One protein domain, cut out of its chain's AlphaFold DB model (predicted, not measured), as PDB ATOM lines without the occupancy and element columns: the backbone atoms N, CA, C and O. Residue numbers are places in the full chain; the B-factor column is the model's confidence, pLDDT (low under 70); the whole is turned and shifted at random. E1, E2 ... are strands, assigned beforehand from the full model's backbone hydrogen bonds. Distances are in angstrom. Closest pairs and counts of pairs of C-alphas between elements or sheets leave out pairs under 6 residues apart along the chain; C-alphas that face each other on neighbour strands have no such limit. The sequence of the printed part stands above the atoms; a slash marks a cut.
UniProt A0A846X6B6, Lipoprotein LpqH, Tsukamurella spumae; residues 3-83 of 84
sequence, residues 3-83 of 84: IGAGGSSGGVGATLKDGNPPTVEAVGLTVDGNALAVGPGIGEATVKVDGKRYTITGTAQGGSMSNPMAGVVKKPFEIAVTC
ATOM      1  N   ILE A   3     170.452 121.807 171.789       79.19
ATOM      2  CA  ILE A   3     169.604 121.452 172.927       79.19
ATOM      3  C   ILE A   3     170.536 121.050 174.067       79.19
ATOM      4  O   ILE A   3     171.366 120.162 173.898       79.19
ATOM      5  N   GLY A   4     170.408 121.683 175.227       76.19
ATOM      6  CA  GLY A   4     171.234 121.371 176.389       76.19
ATOM      7  C   GLY A   4     170.404 121.330 177.661       76.19
ATOM      8  O   GLY A   4     169.579 122.209 177.893       76.19
ATOM      9  N   ALA A   5     170.641 120.314 178.482       70.44
ATOM     10  CA  ALA A   5     170.119 120.199 179.834       70.44
ATOM     11  C   ALA A   5     171.207 119.573 180.713       70.44
ATOM     12  O   ALA A   5     171.715 118.499 180.410       70.44
ATOM     13  N   GLY A   6     171.598 120.235 181.796       64.00
ATOM     14  CA  GLY A   6     172.661 119.738 182.668       64.00
ATOM     15  C   GLY A   6     172.541 120.278 184.083       64.00
ATOM     16  O   GLY A   6     172.023 121.372 184.298       64.00
ATOM     17  N   GLY A   7     173.020 119.488 185.039       61.12
ATOM     18  CA  GLY A   7     173.129 119.844 186.450       61.12
ATOM     19  C   GLY A   7     174.445 119.331 187.036       61.12
ATOM     20  O   GLY A   7     175.260 118.736 186.335       61.12
ATOM     21  N   SER A   8     174.656 119.518 188.338       55.84
ATOM     22  CA  SER A   8     175.892 119.109 189.029       55.84
ATOM     23  C   SER A   8     176.198 117.603 188.957       55.84
ATOM     24  O   SER A   8     177.339 117.210 189.177       55.84
ATOM     25  N   SER A   9     175.208 116.766 188.629       59.31
ATOM     26  CA  SER A   9     175.329 115.302 188.580       59.31
ATOM     27  C   SER A   9     175.490 114.717 187.165       59.31
ATOM     28  O   SER A   9     175.573 113.498 187.030       59.31
ATOM     29  N   GLY A  10     175.507 115.544 186.112       70.50
ATOM     30  CA  GLY A  10     175.607 115.075 184.727       70.50
ATOM     31  C   GLY A  10     175.075 116.075 183.700       70.50
ATOM     32  O   GLY A  10     174.279 116.963 184.018       70.50
ATOM     33  N   GLY A  11     175.530 115.925 182.454       81.31
ATOM     34  CA  GLY A  11     175.158 116.781 181.329       81.31
ATOM     35  C   GLY A  11     174.558 115.990 180.172       81.31
ATOM     36  O   GLY A  11     175.039 114.906 179.832       81.31
ATOM     37  N   VAL A  12     173.524 116.564 179.566       88.81
ATOM     38  CA  VAL A  12     172.911 116.128 178.314       88.81
ATOM     39  C   VAL A  12     173.012 117.274 177.315       88.81
ATOM     40  O   VAL A  12     172.584 118.397 177.582       88.81
ATOM     41  N   GLY A  13     173.575 116.991 176.150       90.12
ATOM     42  CA  GLY A  13     173.649 117.926 175.036       90.12
ATOM     43  C   GLY A  13     173.293 117.222 173.740       90.12
ATOM     44  O   GLY A  13     173.664 116.069 173.541       90.12
ATOM     45  N   ALA A  14     172.584 117.901 172.853       91.56
ATOM     46  CA  ALA A  14     172.315 117.427 171.510       91.56
ATOM     47  C   ALA A  14     172.412 118.577 170.510       91.56
ATOM     48  O   ALA A  14     171.902 119.672 170.746       91.56
ATOM     49  N   THR A  15     173.025 118.300 169.369       92.81
ATOM     50  CA  THR A  15     173.045 119.198 168.219       92.81
ATOM     51  C   THR A  15     172.239 118.552 167.106       92.81
ATOM     52  O   THR A  15     172.463 117.398 166.738       92.81
ATOM     53  N   LEU A  16     171.279 119.306 166.585       91.00
ATOM     54  CA  LEU A  16     170.486 118.943 165.424       91.00
ATOM     55  C   LEU A  16     170.960 119.755 164.224       91.00
ATOM     56  O   LEU A  16     171.123 120.980 164.323       91.00
ATOM     57  N   LYS A  17     171.115 119.072 163.095       92.00
ATOM     58  CA  LYS A  17     171.342 119.696 161.800       92.00
ATOM     59  C   LYS A  17     170.018 120.210 161.242       92.00
ATOM     60  O   LYS A  17     168.993 119.527 161.317       92.00
ATOM     61  N   ASP A  18     170.054 121.414 160.684       86.25
ATOM     62  CA  ASP A  18     168.869 122.054 160.119       86.25
ATOM     63  C   ASP A  18     168.384 121.305 158.861       86.25
ATOM     64  O   ASP A  18     169.175 120.876 158.017       86.25
ATOM     65  N   GLY A  19     167.065 121.123 158.759       84.69
ATOM     66  CA  GLY A  19     166.381 120.354 157.718       84.69
ATOM     67  C   GLY A  19     164.886 120.227 158.023       84.69
ATOM     68  O   GLY A  19     164.448 120.586 159.116       84.69
ATOM     69  N   ASN A  20     164.092 119.720 157.073       82.88
ATOM     70  CA  ASN A  20     162.664 119.456 157.283       82.88
ATOM     71  C   ASN A  20     162.299 118.020 156.841       82.88
ATOM     72  O   ASN A  20     162.017 117.815 155.659       82.88
ATOM     73  N   PRO A  21     162.314 117.025 157.753       82.94
ATOM     74  CA  PRO A  21     162.604 117.137 159.190       82.94
ATOM     75  C   PRO A  21     164.108 117.325 159.499       82.94
ATOM     76  O   PRO A  21     164.949 116.964 158.670       82.94
ATOM     77  N   PRO A  22     164.469 117.888 160.670       90.62
ATOM     78  CA  PRO A  22     165.863 117.983 161.099       90.62
ATOM     79  C   PRO A  22     166.445 116.593 161.376       90.62
ATOM     80  O   PRO A  22     165.710 115.627 161.587       90.62
ATOM     81  N   THR A  23     167.771 116.495 161.427       93.31
ATOM     82  CA  THR A  23     168.473 115.249 161.768       93.31
ATOM     83  C   THR A  23     169.388 115.437 162.969       93.31
ATOM     84  O   THR A  23     169.829 116.546 163.271       93.31
ATOM     85  N   VAL A  24     169.662 114.351 163.692       93.81
ATOM     86  CA  VAL A  24     170.594 114.377 164.823       93.81
ATOM     87  C   VAL A  24     172.020 114.384 164.284       93.81
ATOM     88  O   VAL A  24     172.385 113.515 163.499       93.81
ATOM     89  N   GLU A  25     172.818 115.362 164.703       94.12
ATOM     90  CA  GLU A  25     174.232 115.454 164.334       94.12
ATOM     91  C   GLU A  25     175.123 114.856 165.422       94.12
ATOM     92  O   GLU A  25     175.996 114.036 165.140       94.12
ATOM     93  N   ALA A  26     174.867 115.238 166.676       94.19
ATOM     94  CA  ALA A  26     175.589 114.720 167.824       94.19
ATOM     95  C   ALA A  26     174.714 114.709 169.077       94.19
ATOM     96  O   ALA A  26     173.857 115.576 169.257       94.19
ATOM     97  N   VAL A  27     174.970 113.755 169.969       94.81
ATOM     98  CA  VAL A  27     174.427 113.730 171.334       94.81
ATOM     99  C   VAL A  27     175.569 113.422 172.289       94.81
ATOM    100  O   VAL A  27     176.365 112.534 172.012       94.81
ATOM    101  N   GLY A  28     175.655 114.136 173.404       93.56
ATOM    102  CA  GLY A  28     176.571 113.865 174.505       93.56
ATOM    103  C   GLY A  28     175.786 113.638 175.790       93.56
ATOM    104  O   GLY A  28     174.908 114.431 176.130       93.56
ATOM    105  N   LEU A  29     176.091 112.551 176.490       91.88
ATOM    106  CA  LEU A  29     175.422 112.134 177.717       91.88
ATOM    107  C   LEU A  29     176.476 111.730 178.746       91.88
ATOM    108  O   LEU A  29     177.378 110.944 178.455       91.88
ATOM    109  N   THR A  30     176.337 112.229 179.969       89.38
ATOM    110  CA  THR A  30     177.031 111.668 181.134       89.38
ATOM    111  C   THR A  30     176.002 111.052 182.063       89.38
ATOM    112  O   THR A  30     175.159 111.766 182.600       89.38
ATOM    113  N   VAL A  31     176.060 109.732 182.238       85.12
ATOM    114  CA  VAL A  31     175.113 108.982 183.075       85.12
ATOM    115  C   VAL A  31     175.837 107.871 183.822       85.12
ATOM    116  O   VAL A  31     176.611 107.118 183.227       85.12
ATOM    117  N   ASP A  32     175.623 107.789 185.135       84.44
ATOM    118  CA  ASP A  32     176.199 106.759 186.013       84.44
ATOM    119  C   ASP A  32     177.725 106.585 185.858       84.44
ATOM    120  O   ASP A  32     178.239 105.468 185.802       84.44
ATOM    121  N   GLY A  33     178.465 107.692 185.705       86.31
ATOM    122  CA  GLY A  33     179.922 107.664 185.505       86.31
ATOM    123  C   GLY A  33     180.374 107.155 184.128       86.31
ATOM    124  O   GLY A  33     181.548 106.836 183.947       86.31
ATOM    125  N   ASN A  34     179.471 107.069 183.150       90.25
ATOM    126  CA  ASN A  34     179.791 106.743 181.763       90.25
ATOM    127  C   ASN A  34     179.733 107.998 180.897       90.25
ATOM    128  O   ASN A  34     178.777 108.772 180.983       90.25
ATOM    129  N   ALA A  35     180.733 108.162 180.034       92.81
ATOM    130  CA  ALA A  35     180.722 109.144 178.960       92.81
ATOM    131  C   ALA A  35     180.159 108.463 177.714       92.81
ATOM    132  O   ALA A  35     180.776 107.527 177.202       92.81
ATOM    133  N   LEU A  36     178.996 108.902 177.238       94.62
ATOM    134  CA  LEU A  36     178.327 108.325 176.078       94.62
ATOM    135  C   LEU A  36     178.078 109.397 175.022       94.62
ATOM    136  O   LEU A  36     177.769 110.545 175.345       94.62
ATOM    137  N   ALA A  37     178.180 109.009 173.757       94.94
ATOM    138  CA  ALA A  37     177.975 109.901 172.633       94.94
ATOM    139  C   ALA A  37     177.213 109.238 171.479       94.94
ATOM    140  O   ALA A  37     177.204 108.014 171.320       94.94
ATOM    141  N   VAL A  38     176.593 110.085 170.661       96.19
ATOM    142  CA  VAL A  38     176.153 109.775 169.302       96.19
ATOM    143  C   VAL A  38     176.870 110.720 168.345       96.19
ATOM    144  O   VAL A  38     176.974 111.912 168.628       96.19
ATOM    145  N   GLY A  39     177.346 110.190 167.226       92.31
ATOM    146  CA  GLY A  39     178.011 110.914 166.151       92.31
ATOM    147  C   GLY A  39     178.379 109.977 164.993       92.31
ATOM    148  O   GLY A  39     178.005 108.803 164.995       92.31
ATOM    149  N   PRO A  40     179.125 110.455 163.986       89.81
ATOM    150  CA  PRO A  40     179.508 109.645 162.833       89.81
ATOM    151  C   PRO A  40     180.255 108.367 163.248       89.81
ATOM    152  O   PRO A  40     181.326 108.432 163.847       89.81
ATOM    153  N   GLY A  41     179.683 107.199 162.943       89.38
ATOM    154  CA  GLY A  41     180.263 105.897 163.293       89.38
ATOM    155  C   GLY A  41     180.188 105.522 164.780       89.38
ATOM    156  O   GLY A  41     180.723 104.483 165.165       89.38
ATOM    157  N   ILE A  42     179.525 106.327 165.618       91.62
ATOM    158  CA  ILE A  42     179.396 106.108 167.063       91.62
ATOM    159  C   ILE A  42     177.934 106.291 167.460       91.62
ATOM    160  O   ILE A  42     177.430 107.407 167.490       91.62
ATOM    161  N   GLY A  43     177.258 105.204 167.825       93.00
ATOM    162  CA  GLY A  43     175.844 105.272 168.200       93.00
ATOM    163  C   GLY A  43     174.924 105.650 167.042       93.00
ATOM    164  O   GLY A  43     175.356 105.861 165.914       93.00
ATOM    165  N   GLU A  44     173.633 105.698 167.336       95.06
ATOM    166  CA  GLU A  44     172.590 106.057 166.376       95.06
ATOM    167  C   GLU A  44     171.499 106.832 167.102       95.06
ATOM    168  O   GLU A  44     171.166 106.508 168.245       95.06
ATOM    169  N   ALA A  45     170.939 107.850 166.452       95.69
ATOM    170  CA  ALA A  45     169.831 108.614 166.998       95.69
ATOM    171  C   ALA A  45     168.936 109.175 165.898       95.69
ATOM    172  O   ALA A  45     169.387 109.523 164.807       95.69
ATOM    173  N   THR A  46     167.661 109.308 166.226       94.44
ATOM    174  CA  THR A  46     166.632 109.924 165.398       94.44
ATOM    175  C   THR A  46     165.933 111.012 166.194       94.44
ATOM    176  O   THR A  46     165.913 110.985 167.426       94.44
ATOM    177  N   VAL A  47     165.366 111.992 165.491       94.62
ATOM    178  CA  VAL A  47     164.585 113.067 166.102       94.62
ATOM    179  C   VAL A  47     163.188 113.099 165.498       94.62
ATOM    180  O   VAL A  47     163.017 113.033 164.283       94.62
ATOM    181  N   LYS A  48     162.184 113.214 166.364       93.75
ATOM    182  CA  LYS A  48     160.795 113.492 166.013       93.75
ATOM    183  C   LYS A  48     160.447 114.904 166.470       93.75
ATOM    184  O   LYS A  48     160.724 115.266 167.612       93.75
ATOM    185  N   VAL A  49     159.820 115.674 165.585       91.31
ATOM    186  CA  VAL A  49     159.370 117.043 165.864       91.31
ATOM    187  C   VAL A  49     157.848 117.085 165.863       91.31
ATOM    188  O   VAL A  49     157.218 116.659 164.897       91.31
ATOM    189  N   ASP A  50     157.273 117.590 166.949       91.00
ATOM    190  CA  ASP A  50     155.837 117.791 167.143       91.00
ATOM    191  C   ASP A  50     155.603 119.237 167.610       91.00
ATOM    192  O   ASP A  50     155.735 119.577 168.791       91.00
ATOM    193  N   GLY A  51     155.387 120.133 166.643       88.81
ATOM    194  CA  GLY A  51     155.313 121.575 166.880       88.81
ATOM    195  C   GLY A  51     156.597 122.119 167.514       88.81
ATOM    196  O   GLY A  51     157.615 122.269 166.847       88.81
ATOM    197  N   LYS A  52     156.534 122.420 168.816       88.81
ATOM    198  CA  LYS A  52     157.656 122.922 169.633       88.81
ATOM    199  C   LYS A  52     158.393 121.827 170.415       88.81
ATOM    200  O   LYS A  52     159.385 122.116 171.089       88.81
ATOM    201  N   ARG A  53     157.897 120.586 170.383       91.25
ATOM    202  CA  ARG A  53     158.463 119.449 171.111       91.25
ATOM    203  C   ARG A  53     159.384 118.645 170.203       91.25
ATOM    204  O   ARG A  53     158.983 118.206 169.130       91.25
ATOM    205  N   TYR A  54     160.603 118.418 170.671       91.69
ATOM    206  CA  TYR A  54     161.614 117.607 170.009       91.69
ATOM    207  C   TYR A  54     161.887 116.385 170.879       91.69
ATOM    208  O   TYR A  54     162.307 116.522 172.030       91.69
ATOM    209  N   THR A  55     161.651 115.200 170.327       93.94
ATOM    210  CA  THR A  55     161.962 113.923 170.972       93.94
ATOM    211  C   THR A  55     163.104 113.262 170.216       93.94
ATOM    212  O   THR A  55     162.944 112.902 169.053       93.94
ATOM    213  N   ILE A  56     164.251 113.112 170.869       94.44
ATOM    214  CA  ILE A  56     165.436 112.445 170.336       94.44
ATOM    215  C   ILE A  56     165.538 111.074 170.990       94.44
ATOM    216  O   ILE A  56     165.617 110.978 172.211       94.44
ATOM    217  N   THR A  57     165.566 110.020 170.185       95.69
ATOM    218  CA  THR A  57     165.693 108.633 170.649       95.69
ATOM    219  C   THR A  57     166.879 107.976 169.983       95.69
ATOM    220  O   THR A  57     167.128 108.213 168.802       95.69
ATOM    221  N   GLY A  58     167.597 107.125 170.704       95.75
ATOM    222  CA  GLY A  58     168.751 106.463 170.120       95.75
ATOM    223  C   GLY A  58     169.464 105.505 171.051       95.75
ATOM    224  O   GLY A  58     169.025 105.232 172.166       95.75
ATOM    225  N   THR A  59     170.600 105.008 170.574       95.94
ATOM    226  CA  THR A  59     171.572 104.257 171.367       95.94
ATOM    227  C   THR A  59     172.902 104.989 171.329       95.94
ATOM    228  O   THR A  59     173.548 105.063 170.284       95.94
ATOM    229  N   ALA A  60     173.324 105.515 172.477       95.25
ATOM    230  CA  ALA A  60     174.616 106.161 172.634       95.25
ATOM    231  C   ALA A  60     175.692 105.121 172.958       95.25
ATOM    232  O   ALA A  60     175.421 104.093 173.589       95.25
ATOM    233  N   GLN A  61     176.917 105.390 172.517       95.69
ATOM    234  CA  GLN A  61     178.073 104.531 172.745       95.69
ATOM    235  C   GLN A  61     179.210 105.329 173.371       95.69
ATOM    236  O   GLN A  61     179.354 106.522 173.126       95.69
ATOM    237  N   GLY A  62     180.034 104.673 174.176       93.31
ATOM    238  CA  GLY A  62     181.197 105.304 174.779       93.31
ATOM    239  C   GLY A  62     181.861 104.385 175.784       93.31
ATOM    240  O   GLY A  62     182.015 103.199 175.510       93.31
ATOM    241  N   GLY A  63     182.250 104.913 176.940       92.50
ATOM    242  CA  GLY A  63     183.030 104.162 177.920       92.50
ATOM    243  C   GLY A  63     182.753 104.568 179.360       92.50
ATOM    244  O   GLY A  63     182.250 105.659 179.643       92.50
ATOM    245  N   SER A  64     183.104 103.669 180.276       89.88
ATOM    246  CA  SER A  64     183.088 103.962 181.707       89.88
ATOM    247  C   SER A  64     184.265 104.867 182.060       89.88
ATOM    248  O   SER A  64     185.413 104.533 181.769       89.88
ATOM    249  N   MET A  65     183.994 105.992 182.721       86.19
ATOM    250  CA  MET A  65     185.044 106.879 183.229       86.19
ATOM    251  C   MET A  65     185.794 106.225 184.398       86.19
ATOM    252  O   MET A  65     186.985 106.459 184.577       86.19
ATOM    253  N   SER A  66     185.107 105.384 185.179       88.12
ATOM    254  CA  SER A  66     185.691 104.667 186.318       88.12
ATOM    255  C   SER A  66     186.507 103.441 185.905       88.12
ATOM    256  O   SER A  66     187.403 103.041 186.641       88.12
ATOM    257  N   ASN A  67     186.212 102.839 184.748       88.81
ATOM    258  CA  ASN A  67     186.982 101.716 184.215       88.81
ATOM    259  C   ASN A  67     187.114 101.781 182.679       88.81
ATOM    260  O   ASN A  67     186.384 101.085 181.965       88.81
ATOM    261  N   PRO A  68     188.063 102.571 182.146       82.06
ATOM    262  CA  PRO A  68     188.217 102.770 180.703       82.06
ATOM    263  C   PRO A  68     188.645 101.506 179.937       82.06
ATOM    264  O   PRO A  68     188.502 101.459 178.717       82.06
ATOM    265  N   MET A  69     189.122 100.458 180.623       91.12
ATOM    266  CA  MET A  69     189.467  99.169 180.004       91.12
ATOM    267  C   MET A  69     188.282  98.195 179.889       91.12
ATOM    268  O   MET A  69     188.434  97.128 179.301       91.12
ATOM    269  N   ALA A  70     187.098  98.543 180.411       87.25
ATOM    270  CA  ALA A  70     185.900  97.697 180.334       87.25
ATOM    271  C   ALA A  70     185.340  97.539 178.905       87.25
ATOM    272  O   ALA A  70     184.465  96.706 178.674       87.25
ATOM    273  N   GLY A  71     185.840  98.328 177.951       88.88
ATOM    274  CA  GLY A  71     185.378  98.336 176.569       88.88
ATOM    275  C   GLY A  71     184.208  99.291 176.330       88.88
ATOM    276  O   GLY A  71     183.915 100.176 177.138       88.88
ATOM    277  N   VAL A  72     183.563  99.131 175.173       91.44
ATOM    278  CA  VAL A  72     182.500 100.037 174.723       91.44
ATOM    279  C   VAL A  72     181.204  99.764 175.481       91.44
ATOM    280  O   VAL A  72     180.629  98.680 175.393       91.44
ATOM    281  N   VAL A  73     180.702 100.784 176.167       92.12
ATOM    282  CA  VAL A  73     179.382 100.789 176.799       92.12
ATOM    283  C   VAL A  73     178.366 101.312 175.792       92.12
ATOM    284  O   VAL A  73     178.575 102.363 175.189       92.12
ATOM    285  N   LYS A  74     177.250 100.596 175.621       93.44
ATOM    286  CA  LYS A  74     176.110 101.037 174.804       93.44
ATOM    287  C   LYS A  74     174.878 101.179 175.686       93.44
ATOM    288  O   LYS A  74     174.578 100.268 176.461       93.44
ATOM    289  N   LYS A  75     174.160 102.296 175.577       92.38
ATOM    290  CA  LYS A  75     172.918 102.523 176.329       92.38
ATOM    291  C   LYS A  75     171.858 103.179 175.445       92.38
ATOM    292  O   LYS A  75     172.188 104.126 174.728       92.38
ATOM    293  N   PRO A  76     170.600 102.709 175.503       95.06
ATOM    294  CA  PRO A  76     169.494 103.430 174.898       95.06
ATOM    295  C   PRO A  76     169.231 104.728 175.668       95.06
ATOM    296  O   PRO A  76     169.479 104.801 176.873       95.06
ATOM    297  N   PHE A  77     168.716 105.740 174.979       93.19
ATOM    298  CA  PHE A  77     168.304 106.996 175.590       93.19
ATOM    299  C   PHE A  77     167.090 107.599 174.878       93.19
ATOM    300  O   PHE A  77     166.848 107.355 173.693       93.19
ATOM    301  N   GLU A  78     166.376 108.444 175.617       93.25
ATOM    302  CA  GLU A  78     165.333 109.326 175.108       93.25
ATOM    303  C   GLU A  78     165.515 110.717 175.731       93.25
ATOM    304  O   GLU A  78     165.665 110.848 176.945       93.25
ATOM    305  N   ILE A  79     165.520 111.757 174.899       91.00
ATOM    306  CA  ILE A  79     165.561 113.162 175.312       91.00
ATOM    307  C   ILE A  79     164.323 113.834 174.737       91.00
ATOM    308  O   ILE A  79     164.182 113.930 173.522       91.00
ATOM    309  N   ALA A  80     163.447 114.341 175.598       91.56
ATOM    310  CA  ALA A  80     162.295 115.122 175.177       91.56
ATOM    311  C   ALA A  80     162.434 116.564 175.671       91.56
ATOM    312  O   ALA A  80     162.378 116.825 176.872       91.56
ATOM    313  N   VAL A  81     162.592 117.503 174.741       89.69
ATOM    314  CA  VAL A  81     162.673 118.937 175.034       89.69
ATOM    315  C   VAL A  81     161.508 119.669 174.384       89.69
ATOM    316  O   VAL A  81     161.032 119.295 173.317       89.69
ATOM    317  N   THR A  82     161.025 120.720 175.037       89.19
ATOM    318  CA  THR A  82     160.086 121.670 174.434       89.19
ATOM    319  C   THR A  82     160.778 123.022 174.377       89.19
ATOM    320  O   THR A  82     161.206 123.526 175.412       89.19
ATOM    321  N   CYS A  83     160.932 123.580 173.181       81.00
ATOM    322  CA  CYS A  83     161.546 124.892 172.991       81.00
ATOM    323  C   CYS A  83     160.446 125.956 172.968       81.00
ATOM    324  O   CYS A  83     159.496 125.838 172.195       81.00
TER     325      CYS A  83
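This is residues 3 to 83 of the 84 residues of the protein "Lipoprotein LpqH" of Tsukamurella spumae (UniProt A0A846X6B6). One twisted sheet of seven strands is folded over on itself: E1 to E4 make one half, and E5 to E7 cross partly over it. Long, bent E6 belongs to both halves, pairing with E5 and E7 and, past its bend, with E4. The 81 printed residues hold seven named strands, E1 to E7 in order, and no named helix; the class is all strand. The sheet is branched, its neighbours antiparallel; the whole is compact, with a radius of gyration of the C-alphas of 13.0 A, spanning 42 by 29 by 16 A.

Begin at E1, residues 3 to 7, E2, 10 to 17, E3, 23 to 31, and E4, 34 to 38: a meander, each strand the antiparallel neighbour of the one before. Look for N 5 and O 12 at 2.9 A, N 13 and O 28 at 2.9 A, and N 29 and O 36 at 2.9 A. E5, residues 44 to 50, E6, 53 to 64, and E7, 73 to 82, make a second meander, with N 46 and O 57 at 2.8 A and N 56 and O 79 at 2.8 A. E6 bends by 61 degrees at residue 61; E4 and E5 lie on one side of it, E7 on the other side. Between the antiparallel neighbours E4 and E6, N 37 and O 61 are within hydrogen-bond range at 2.8 A. The closest C-alphas of E3 and E5, Val 24 and Thr 46, are 6.0 A apart.

Find C-alpha 3, where E1 begins, at (169.604, 121.452, 172.927). E6 runs 31.0 A from C-alpha 53 at (158.463, 119.449, 171.111), and E7 runs 28.5 A to C-alpha 82 at (160.086, 121.670, 174.434). E2 measures 23.8 A, and E3, which bends by 54 degrees at residue 26, 23.2 A.

The C-alphas of Gly 51 and Met 69 are the two farthest apart, 42.9 A. The printed part has no cut and no long link. Confidence is under 70 at residues 6 to 9.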